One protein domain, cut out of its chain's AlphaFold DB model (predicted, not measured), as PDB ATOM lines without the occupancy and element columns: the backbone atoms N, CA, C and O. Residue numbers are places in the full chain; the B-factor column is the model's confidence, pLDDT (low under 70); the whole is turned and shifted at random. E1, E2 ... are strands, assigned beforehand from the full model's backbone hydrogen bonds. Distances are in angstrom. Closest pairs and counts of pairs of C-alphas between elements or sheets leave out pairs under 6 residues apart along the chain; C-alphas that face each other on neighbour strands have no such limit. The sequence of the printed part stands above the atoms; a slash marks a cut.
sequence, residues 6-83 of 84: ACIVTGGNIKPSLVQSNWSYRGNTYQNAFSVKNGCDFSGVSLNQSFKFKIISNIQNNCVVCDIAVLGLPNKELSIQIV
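Overview. This is residues 6 to 83 of the 84 residues of an uncharacterized protein of Chitinophagaceae bacterium (UniProt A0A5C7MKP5). Little regular structure: a strongly twisted three-stranded sheet, built on the bent hairpin E2 and E3 with E1 beside E3, and a two-stranded hairpin, E4 and E5, joined by wide loops. Residues 77 to 78 pair in parallel with residues 35 to 36 of E3. The 78 printed residues have no named helix and five strands, E1 to E5; both sheets, E1 - E3 - E2 and E4 - E5, are antiparallel. The class is all strand, with 24 residues in strands, compact, radius of gyration of the C-alphas 12.7 A, spans 33 by 30 by 25 A.

Arrangement. Start at E3, residues 28 to 36, which bends by 89 degrees at residue 31. Its residues 28 to 33 pair with E2, residues 20 to 25; find N 23 and O 30, 2.9 A apart. Its residues 33 to 35 pair with E1, residues 6 to 8; find N 7 and O 34, 2.8 A apart. In E4, residues 53 to 55, and E5, residues 80 to 82, find N 54 and O 81, 2.9 A apart.

Along the chain. Find C-alpha 28 at (60.981, 27.651, -7.099); E3 runs 19.5 A from there. E5 ends at C-alpha 82, (46.689, 14.940, 10.299).

Size, cuts and confidence. The farthest C-alphas, Gly 27 and Gln 60, are 35.5 A apart. The printed part has no cut; the E1 to E2, E3 to E4 and E4 to E5 links are long. Residues 58 to 70 have pLDDT under 70.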
ATOM      1  N   ALA A   6      55.025  25.516   5.394       92.19
ATOM      2  CA  ALA A   6      54.360  25.623   4.109       92.19
ATOM      3  C   ALA A   6      54.140  24.205   3.578       92.19
ATOM      4  O   ALA A   6      55.045  23.372   3.617       92.19
ATOM      5  N   CYS A   7      52.934  23.951   3.095       93.69
ATOM      6  CA  CYS A   7      52.508  22.671   2.560       93.69
ATOM      7  C   CYS A   7      52.065  22.863   1.113       93.69
ATOM      8  O   CYS A   7      51.493  23.897   0.768       93.69
ATOM      9  N   ILE A   8      52.296  21.847   0.285       95.56
ATOM     10  CA  ILE A   8      51.783  21.766  -1.083       95.56
ATOM     11  C   ILE A   8      50.765  20.633  -1.158       95.56
ATOM     12  O   ILE A   8      50.980  19.563  -0.586       95.56
ATOM     13  N   VAL A   9      49.648  20.859  -1.843       95.25
ATOM     14  CA  VAL A   9      48.646  19.811  -2.059       95.25
ATOM     15  C   VAL A   9      48.971  19.065  -3.343       95.25
ATOM     16  O   VAL A   9      48.842  19.607  -4.438       95.25
ATOM     17  N   THR A  10      49.380  17.807  -3.199       94.50
ATOM     18  CA  THR A  10      49.750  16.925  -4.317       94.50
ATOM     19  C   THR A  10      48.608  16.016  -4.782       94.50
ATOM     20  O   THR A  10      48.730  15.381  -5.823       94.50
ATOM     21  N   GLY A  11      47.490  15.952  -4.049       90.25
ATOM     22  CA  GLY A  11      46.333  15.126  -4.404       90.25
ATOM     23  C   GLY A  11      45.112  15.353  -3.507       90.25
ATOM     24  O   GLY A  11      45.199  16.010  -2.470       90.25
ATOM     25  N   GLY A  12      43.968  14.791  -3.914       89.81
ATOM     26  CA  GLY A  12      42.669  14.961  -3.250       89.81
ATOM     27  C   GLY A  12      41.809  16.080  -3.854       89.81
ATOM     28  O   GLY A  12      42.152  16.659  -4.882       89.81
ATOM     29  N   ASN A  13      40.671  16.376  -3.218       88.19
ATOM     30  CA  ASN A  13      39.745  17.429  -3.646       88.19
ATOM     31  C   ASN A  13      39.815  18.615  -2.674       88.19
ATOM     32  O   ASN A  13      39.122  18.637  -1.655       88.19
ATOM     33  N   ILE A  14      40.682  19.584  -2.975       91.56
ATOM     34  CA  ILE A  14      40.751  20.846  -2.237       91.56
ATOM     35  C   ILE A  14      40.082  21.960  -3.038       91.56
ATOM     36  O   ILE A  14      40.310  22.105  -4.238       91.56
ATOM     37  N   LYS A  15      39.262  22.780  -2.370       94.19
ATOM     38  CA  LYS A  15      38.669  23.962  -3.005       94.19
ATOM     39  C   LYS A  15      39.794  24.938  -3.389       94.19
ATOM     40  O   LYS A  15      40.526  25.355  -2.490       94.19
ATOM     41  N   PRO A  16      39.905  25.377  -4.658       93.94
ATOM     42  CA  PRO A  16      40.998  26.254  -5.096       93.94
ATOM     43  C   PRO A  16      41.104  27.567  -4.310       93.94
ATOM     44  O   PRO A  16      42.193  28.098  -4.132       93.94
ATOM     45  N   SER A  17      39.991  28.076  -3.775       95.94
ATOM     46  CA  SER A  17      39.962  29.301  -2.963       95.94
ATOM     47  C   SER A  17      40.705  29.195  -1.621       95.94
ATOM     48  O   SER A  17      41.011  30.230  -1.011       95.94
ATOM     49  N   LEU A  18      40.992  27.970  -1.168       95.12
ATOM     50  CA  LEU A  18      41.662  27.658   0.097       95.12
ATOM     51  C   LEU A  18      43.185  27.560  -0.029       95.12
ATOM     52  O   LEU A  18      43.868  27.497   0.987       95.12
ATOM     53  N   VAL A  19      43.719  27.558  -1.251       96.81
ATOM     54  CA  VAL A  19      45.154  27.442  -1.518       96.81
ATOM     55  C   VAL A  19      45.636  28.584  -2.393       96.81
ATOM     56  O   VAL A  19      44.885  29.200  -3.148       96.81
ATOM     57  N   GLN A  20      46.910  28.913  -2.255       97.12
ATOM     58  CA  GLN A  20      47.592  29.792  -3.176       97.12
ATOM     59  C   GLN A  20      47.956  28.965  -4.405       97.12
ATOM     60  O   GLN A  20      48.763  28.040  -4.318       97.12
ATOM     61  N   SER A  21      47.333  29.286  -5.539       96.25
ATOM     62  CA  SER A  21      47.531  28.546  -6.786       96.25
ATOM     63  C   SER A  21      48.997  28.528  -7.200       96.25
ATOM     64  O   SER A  21      49.510  27.465  -7.501       96.25
ATOM     65  N   ASN A  22      49.679  29.674  -7.125       96.25
ATOM     66  CA  ASN A  22      51.096  29.820  -7.441       96.25
ATOM     67  C   ASN A  22      51.830  30.485  -6.276       96.25
ATOM     68  O   ASN A  22      51.586  31.656  -5.967       96.25
ATOM     69  N   TRP A  23      52.729  29.753  -5.624       95.88
ATOM     70  CA  TRP A  23      53.576  30.268  -4.550       95.88
ATOM     71  C   TRP A  23      55.050  30.151  -4.929       95.88
ATOM     72  O   TRP A  23      55.540  29.056  -5.193       95.88
ATOM     73  N   SER A  24      55.755  31.283  -4.949       95.12
ATOM     74  CA  SER A  24      57.189  31.331  -5.232       95.12
ATOM     75  C   SER A  24      57.994  31.391  -3.941       95.12
ATOM     76  O   SER A  24      57.790  32.276  -3.108       95.12
ATOM     77  N   TYR A  25      58.948  30.477  -3.792       92.19
ATOM     78  CA  TYR A  25      59.864  30.447  -2.662       92.19
ATOM     79  C   TYR A  25      61.253  29.993  -3.102       92.19
ATOM     80  O   TYR A  25      61.412  28.940  -3.717       92.19
ATOM     81  N   ARG A  26      62.268  30.810  -2.788       90.31
ATOM     82  CA  ARG A  26      63.686  30.546  -3.105       90.31
ATOM     83  C   ARG A  26      63.915  30.119  -4.566       90.31
ATOM     84  O   ARG A  26      64.582  29.125  -4.825       90.31
ATOM     85  N   GLY A  27      63.317  30.848  -5.510       92.00
ATOM     86  CA  GLY A  27      63.465  30.595  -6.950       92.00
ATOM     87  C   GLY A  27      62.629  29.439  -7.508       92.00
ATOM     88  O   GLY A  27      62.639  29.229  -8.714       92.00
ATOM     89  N   ASN A  28      61.877  28.721  -6.669       93.44
ATOM     90  CA  ASN A  28      60.981  27.651  -7.099       93.44
ATOM     91  C   ASN A  28      59.527  28.115  -7.039       93.44
ATOM     92  O   ASN A  28      59.158  28.876  -6.142       93.44
ATOM     93  N   THR A  29      58.702  27.621  -7.960       95.00
ATOM     94  CA  THR A  29      57.253  27.851  -7.956       95.00
ATOM     95  C   THR A  29      56.533  26.560  -7.611       95.00
ATOM     96  O   THR A  29      56.743  25.525  -8.239       95.00
ATOM     97  N   TYR A  30      55.650  26.643  -6.626       94.88
ATOM     98  CA  TYR A  30      54.851  25.540  -6.123       94.88
ATOM     99  C   TYR A  30      53.374  25.788  -6.408       94.88
ATOM    100  O   TYR A  30      52.887  26.915  -6.271       94.88
ATOM    101  N   GLN A  31      52.669  24.721  -6.777       95.69
ATOM    102  CA  GLN A  31      51.231  24.765  -7.005       95.69
ATOM    103  C   GLN A  31      50.457  24.399  -5.737       95.69
ATOM    104  O   GLN A  31      50.900  23.549  -4.962       95.69
ATOM    105  N   ASN A  32      49.279  24.998  -5.564       96.50
ATOM    106  CA  ASN A  32      48.322  24.655  -4.505       96.50
ATOM    107  C   ASN A  32      48.948  24.657  -3.099       96.50
ATOM    108  O   ASN A  32      48.860  23.676  -2.356       96.50
ATOM    109  N   ALA A  33      49.605  25.761  -2.748       96.81
ATOM    110  CA  ALA A  33      50.325  25.896  -1.491       96.81
ATOM    111  C   ALA A  33      49.485  26.576  -0.402       96.81
ATOM    112  O   ALA A  33      48.668  27.455  -0.680       96.81
ATOM    113  N   PHE A  34      49.718  26.216   0.855       95.88
ATOM    114  CA  PHE A  34      49.140  26.891   2.017       95.88
ATOM    115  C   PHE A  34      50.105  26.850   3.205       95.88
ATOM    116  O   PHE A  34      50.992  25.999   3.271       95.88
ATOM    117  N   SER A  35      49.941  27.765   4.152       93.50
ATOM    118  CA  SER A  35      50.651  27.761   5.430       93.50
ATOM    119  C   SER A  35      49.781  27.185   6.548       93.50
ATOM    120  O   SER A  35      48.551  27.265   6.525       93.50
ATOM    121  N   VAL A  36      50.415  26.550   7.533       90.44
ATOM    122  CA  VAL A  36      49.698  25.924   8.653       90.44
ATOM    123  C   VAL A  36      49.419  26.952   9.749       90.44
ATOM    124  O   VAL A  36      50.344  27.433  10.407       90.44
ATOM    125  N   LYS A  37      48.134  27.239   9.982       87.38
ATOM    126  CA  LYS A  37      47.667  28.204  10.990       87.38
ATOM    127  C   LYS A  37      47.742  27.651  12.413       87.38
ATOM    128  O   LYS A  37      48.175  28.346  13.328       87.38
ATOM    129  N   ASN A  38      47.349  26.395  12.619       85.81
ATOM    130  CA  ASN A  38      47.408  25.711  13.917       85.81
ATOM    131  C   ASN A  38      48.759  25.018  14.143       85.81
ATOM    132  O   ASN A  38      48.823  23.855  14.532       85.81
ATOM    133  N   GLY A  39      49.859  25.739  13.910       77.88
ATOM    134  CA  GLY A  39      51.216  25.190  14.035       77.88
ATOM    135  C   GLY A  39      51.555  24.622  15.422       77.88
ATOM    136  O   GLY A  39      52.510  23.868  15.552       77.88
ATOM    137  N   CYS A  40      50.788  24.972  16.459       75.50
ATOM    138  CA  CYS A  40      50.959  24.437  17.814       75.50
ATOM    139  C   CYS A  40      50.502  22.981  17.936       75.50
ATOM    140  O   CYS A  40      51.147  22.213  18.644       75.50
ATOM    141  N   ASP A  41      49.445  22.618  17.211       74.06
ATOM    142  CA  ASP A  41      48.877  21.266  17.188       74.06
ATOM    143  C   ASP A  41      49.443  20.439  16.025       74.06
ATOM    144  O   ASP A  41      49.228  19.232  15.922       74.06
ATOM    145  N   PHE A  42      50.191  21.094  15.135       77.75
ATOM    146  CA  PHE A  42      50.861  20.466  14.012       77.75
ATOM    147  C   PHE A  42      52.206  19.876  14.455       77.75
ATOM    148  O   PHE A  42      53.220  20.568  14.554       77.75
ATOM    149  N   SER A  43      52.212  18.572  14.728       76.75
ATOM    150  CA  SER A  43      53.401  17.807  15.117       76.75
ATOM    151  C   SER A  43      53.436  16.444  14.415       76.75
ATOM    152  O   SER A  43      52.471  16.046  13.767       76.75
ATOM    153  N   GLY A  44      54.569  15.738  14.499       77.44
ATOM    154  CA  GLY A  44      54.705  14.384  13.939       77.44
ATOM    155  C   GLY A  44      54.971  14.312  12.432       77.44
ATOM    156  O   GLY A  44      54.975  13.219  11.876       77.44
ATOM    157  N   VAL A  45      55.227  15.450  11.775       81.00
ATOM    158  CA  VAL A  45      55.581  15.512  10.348       81.00
ATOM    159  C   VAL A  45      56.965  16.125  10.172       81.00
ATOM    160  O   VAL A  45      57.270  17.194  10.711       81.00
ATOM    161  N   SER A  46      57.800  15.442   9.395       83.00
ATOM    162  CA  SER A  46      59.129  15.910   9.008       83.00
ATOM    163  C   SER A  46      59.087  16.743   7.726       83.00
ATOM    164  O   SER A  46      58.157  16.658   6.925       83.00
ATOM    165  N   LEU A  47      60.126  17.553   7.509       83.50
ATOM    166  CA  LEU A  47      60.315  18.248   6.233       83.50
ATOM    167  C   LEU A  47      60.286  17.237   5.076       83.50
ATOM    168  O   LEU A  47      60.848  16.150   5.192       83.50
ATOM    169  N   ASN A  48      59.642  17.618   3.971       85.12
ATOM    170  CA  ASN A  48      59.477  16.807   2.756       85.12
ATOM    171  C   ASN A  48      58.669  15.508   2.923       85.12
ATOM    172  O   ASN A  48      58.617  14.701   1.999       85.12
ATOM    173  N   GLN A  49      58.008  15.302   4.061       89.38
ATOM    174  CA  GLN A  49      57.121  14.161   4.252       89.38
ATOM    175  C   GLN A  49      55.731  14.442   3.667       89.38
ATOM    176  O   GLN A  49      55.160  15.514   3.870       89.38
ATOM    177  N   SER A  50      55.157  13.453   2.979       91.31
ATOM    178  CA  SER A  50      53.749  13.470   2.571       91.31
ATOM    179  C   SER A  50      52.852  12.914   3.677       91.31
ATOM    180  O   SER A  50      53.206  11.951   4.354       91.31
ATOM    181  N   PHE A  51      51.677  13.510   3.849       92.50
ATOM    182  CA  PHE A  51      50.687  13.102   4.843       92.50
ATOM    183  C   PHE A  51      49.282  13.461   4.362       92.50
ATOM    184  O   PHE A  51      49.104  14.356   3.531       92.50
ATOM    185  N   LYS A  52      48.273  12.785   4.909       92.94
ATOM    186  CA  LYS A  52      46.870  13.157   4.719       92.94
ATOM    187  C   LYS A  52      46.410  14.080   5.832       92.94
ATOM    188  O   LYS A  52      46.809  13.935   6.989       92.94
ATOM    189  N   PHE A  53      45.530  15.007   5.484       92.56
ATOM    190  CA  PHE A  53      44.966  15.958   6.425       92.56
ATOM    191  C   PHE A  53      43.483  16.193   6.156       92.56
ATOM    192  O   PHE A  53      42.983  15.966   5.055       92.56
ATOM    193  N   LYS A  54      42.794  16.708   7.170       92.25
ATOM    194  CA  LYS A  54      41.477  17.331   7.043       92.25
ATOM    195  C   LYS A  54      41.545  18.779   7.511       92.25
ATOM    196  O   LYS A  54      42.315  19.100   8.415       92.25
ATOM    197  N   ILE A  55      40.741  19.639   6.898       92.25
ATOM    198  CA  ILE A  55      40.611  21.046   7.295       92.25
ATOM    199  C   ILE A  55      39.656  21.121   8.489       92.25
ATOM    200  O   ILE A  55      38.601  20.489   8.474       92.25
ATOM    201  N   ILE A  56      40.030  21.882   9.514       91.12
ATOM    202  CA  ILE A  56      39.247  22.060  10.742       91.12
ATOM    203  C   ILE A  56      38.932  23.544  10.967       91.12
ATOM    204  O   ILE A  56      39.709  24.414  10.587       91.12
ATOM    205  N   SER A  57      37.782  23.845  11.571       81.12
ATOM    206  CA  SER A  57      37.323  25.221  11.831       81.12
ATOM    207  C   SER A  57      37.503  25.663  13.285       81.12
ATOM    208  O   SER A  57      37.756  26.839  13.529       81.12
ATOM    209  N   ASN A  58      37.426  24.731  14.239       67.38
ATOM    210  CA  ASN A  58      37.588  25.011  15.663       67.38
ATOM    211  C   ASN A  58      38.983  24.612  16.130       67.38
ATOM    212  O   ASN A  58      39.334  23.435  16.135       67.38
ATOM    213  N   ILE A  59      39.754  25.608  16.552       66.88
ATOM    214  CA  ILE A  59      41.068  25.428  17.156       66.88
ATOM    215  C   ILE A  59      41.046  26.197  18.468       66.88
ATOM    216  O   ILE A  59      40.806  27.407  18.472       66.88
ATOM    217  N   GLN A  60      41.346  25.523  19.571       57.59
ATOM    218  CA  GLN A  60      41.795  26.208  20.775       57.59
ATOM    219  C   GLN A  60      43.283  26.500  20.589       57.59
ATOM    220  O   GLN A  60      44.141  25.744  21.031       57.59
ATOM    221  N   ASN A  61      43.598  27.573  19.860       57.12
ATOM    222  CA  ASN A  61      44.971  28.065  19.745       57.12
ATOM    223  C   ASN A  61      45.395  28.624  21.117       57.12
ATOM    224  O   ASN A  61      45.393  29.830  21.343       57.12
ATOM    225  N   ASN A  62      45.761  27.741  22.049       58.59
ATOM    226  CA  ASN A  62      46.151  28.080  23.424       58.59
ATOM    227  C   ASN A  62      47.568  28.674  23.505       58.59
ATOM    228  O   ASN A  62      48.262  28.545  24.511       58.59
ATOM    229  N   CYS A  63      48.053  29.281  22.425       58.44
ATOM    230  CA  CYS A  63      49.401  29.814  22.326       58.44
ATOM    231  C   CYS A  63      49.347  31.190  21.665       58.44
ATOM    232  O   CYS A  63      48.987  31.311  20.496       58.44
ATOM    233  N   VAL A  64      49.752  32.217  22.413       55.56
ATOM    234  CA  VAL A  64      50.029  33.553  21.876       55.56
ATOM    235  C   VAL A  64      51.329  33.472  21.076       55.56
ATOM    236  O   VAL A  64      52.362  33.065  21.609       55.56
ATOM    237  N   VAL A  65      51.281  33.813  19.788       58.56
ATOM    238  CA  VAL A  65      52.450  33.798  18.900       58.56
ATOM    239  C   VAL A  65      52.757  35.230  18.472       58.56
ATOM    240  O   VAL A  65      51.956  35.857  17.788       58.56
ATOM    241  N   CYS A  66      53.922  35.750  18.868       53.84
ATOM    242  CA  CYS A  66      54.442  37.009  18.336       53.84
ATOM    243  C   CYS A  66      55.121  36.748  16.985       53.84
ATOM    244  O   CYS A  66      56.279  36.333  16.925       53.84
ATOM    245  N   ASP A  67      54.385  36.983  15.901       57.47
ATOM    246  CA  ASP A  67      54.856  36.842  14.522       57.47
ATOM    247  C   ASP A  67      55.554  38.132  14.060       57.47
ATOM    248  O   ASP A  67      54.973  38.951  13.357       57.47
ATOM    249  N   ILE A  68      56.805  38.352  14.481       55.47
ATOM    250  CA  ILE A  68      57.485  39.631  14.194       55.47
ATOM    251  C   ILE A  68      58.096  39.673  12.777       55.47
ATOM    252  O   ILE A  68      58.231  40.755  12.219       55.47
ATOM    253  N   ALA A  69      58.415  38.535  12.142       56.84
ATOM    254  CA  ALA A  69      58.929  38.521  10.760       56.84
ATOM    255  C   ALA A  69      58.988  37.106  10.153       56.84
ATOM    256  O   ALA A  69      60.062  36.516  10.031       56.84
ATOM    257  N   VAL A  70      57.851  36.531   9.755       65.25
ATOM    258  CA  VAL A  70      57.859  35.264   9.002       65.25
ATOM    259  C   VAL A  70      57.707  35.564   7.514       65.25
ATOM    260  O   VAL A  70      56.610  35.836   7.037       65.25
ATOM    261  N   LEU A  71      58.821  35.535   6.781       71.69
ATOM    262  CA  LEU A  71      58.845  35.799   5.342       71.69
ATOM    263  C   LEU A  71      58.792  34.506   4.525       71.69
ATOM    264  O   LEU A  71      59.367  33.481   4.896       71.69
ATOM    265  N   GLY A  72      58.139  34.592   3.366       85.38
ATOM    266  CA  GLY A  72      58.144  33.535   2.362       85.38
ATOM    267  C   GLY A  72      57.185  32.384   2.640       85.38
ATOM    268  O   GLY A  72      57.452  31.294   2.163       85.38
ATOM    269  N   LEU A  73      56.093  32.587   3.379       91.38
ATOM    270  CA  LEU A  73      54.989  31.623   3.448       91.38
ATOM    271  C   LEU A  73      53.918  31.928   2.388       91.38
ATOM    272  O   LEU A  73      53.806  33.075   1.955       91.38
ATOM    273  N   PRO A  74      53.102  30.937   1.992       93.44
ATOM    274  CA  PRO A  74      51.879  31.198   1.246       93.44
ATOM    275  C   PRO A  74      50.917  32.101   2.030       93.44
ATOM    276  O   PRO A  74      50.775  31.962   3.246       93.44
ATOM    277  N   ASN A  75      50.189  32.956   1.310       92.50
ATOM    278  CA  ASN A  75      49.200  33.887   1.872       92.50
ATOM    279  C   ASN A  75      47.918  33.190   2.350       92.50
ATOM    280  O   ASN A  75      47.121  33.774   3.080       92.50
ATOM    281  N   LYS A  76      47.668  31.965   1.880       94.88
ATOM    282  CA  LYS A  76      46.528  31.159   2.315       94.88
ATOM    283  C   LYS A  76      46.943  30.323   3.508       94.88
ATOM    284  O   LYS A  76      47.848  29.503   3.385       94.88
ATOM    285  N   GLU A  77      46.253  30.508   4.624       92.38
ATOM    286  CA  GLU A  77      46.504  29.758   5.849       92.38
ATOM    287  C   GLU A  77      45.355  28.792   6.125       92.38
ATOM    288  O   GLU A  77      44.183  29.173   6.050       92.38
ATOM    289  N   LEU A  78      45.679  27.552   6.486       92.38
ATOM    290  CA  LEU A  78      44.696  26.540   6.852       92.38
ATOM    291  C   LEU A  78      44.988  25.967   8.227       92.38
ATOM    292  O   LEU A  78      46.136  25.731   8.608       92.38
ATOM    293  N   SER A  79      43.910  25.685   8.941       91.12
ATOM    294  CA  SER A  79      43.945  24.880  10.150       91.12
ATOM    295  C   SER A  79      43.669  23.439   9.763       91.12
ATOM    296  O   SER A  79      42.642  23.149   9.143       91.12
ATOM    297  N   ILE A  80      44.590  22.541  10.091       90.75
ATOM    298  CA  ILE A  80      44.548  21.159   9.623       90.75
ATOM    299  C   ILE A  80      44.761  20.161  10.759       90.75
ATOM    300  O   ILE A  80      45.491  20.425  11.710       90.75
ATOM    301  N   GLN A  81      44.156  18.986  10.632       89.69
ATOM    302  CA  GLN A  81      44.441  17.824  11.471       89.69
ATOM    303  C   GLN A  81      44.975  16.696  10.589       89.69
ATOM    304  O   GLN A  81      44.358  16.362   9.575       89.69
ATOM    305  N   ILE A  82      46.105  16.106  10.976       89.56
ATOM    306  CA  ILE A  82      46.689  14.940  10.299       89.56
ATOM    307  C   ILE A  82      45.800  13.717  10.562       89.56
ATOM    308  O   ILE A  82      45.334  13.530  11.686       89.56
ATOM    309  N   VAL A  83      45.545  12.907   9.532       87.38
ATOM    310  CA  VAL A  83      44.623  11.749   9.603       87.38
ATOM    311  C   VAL A  83      45.228  10.402   9.178       87.38
ATOM    312  O   VAL A  83      44.521   9.408   9.283       87.38
TER     313      VAL A  83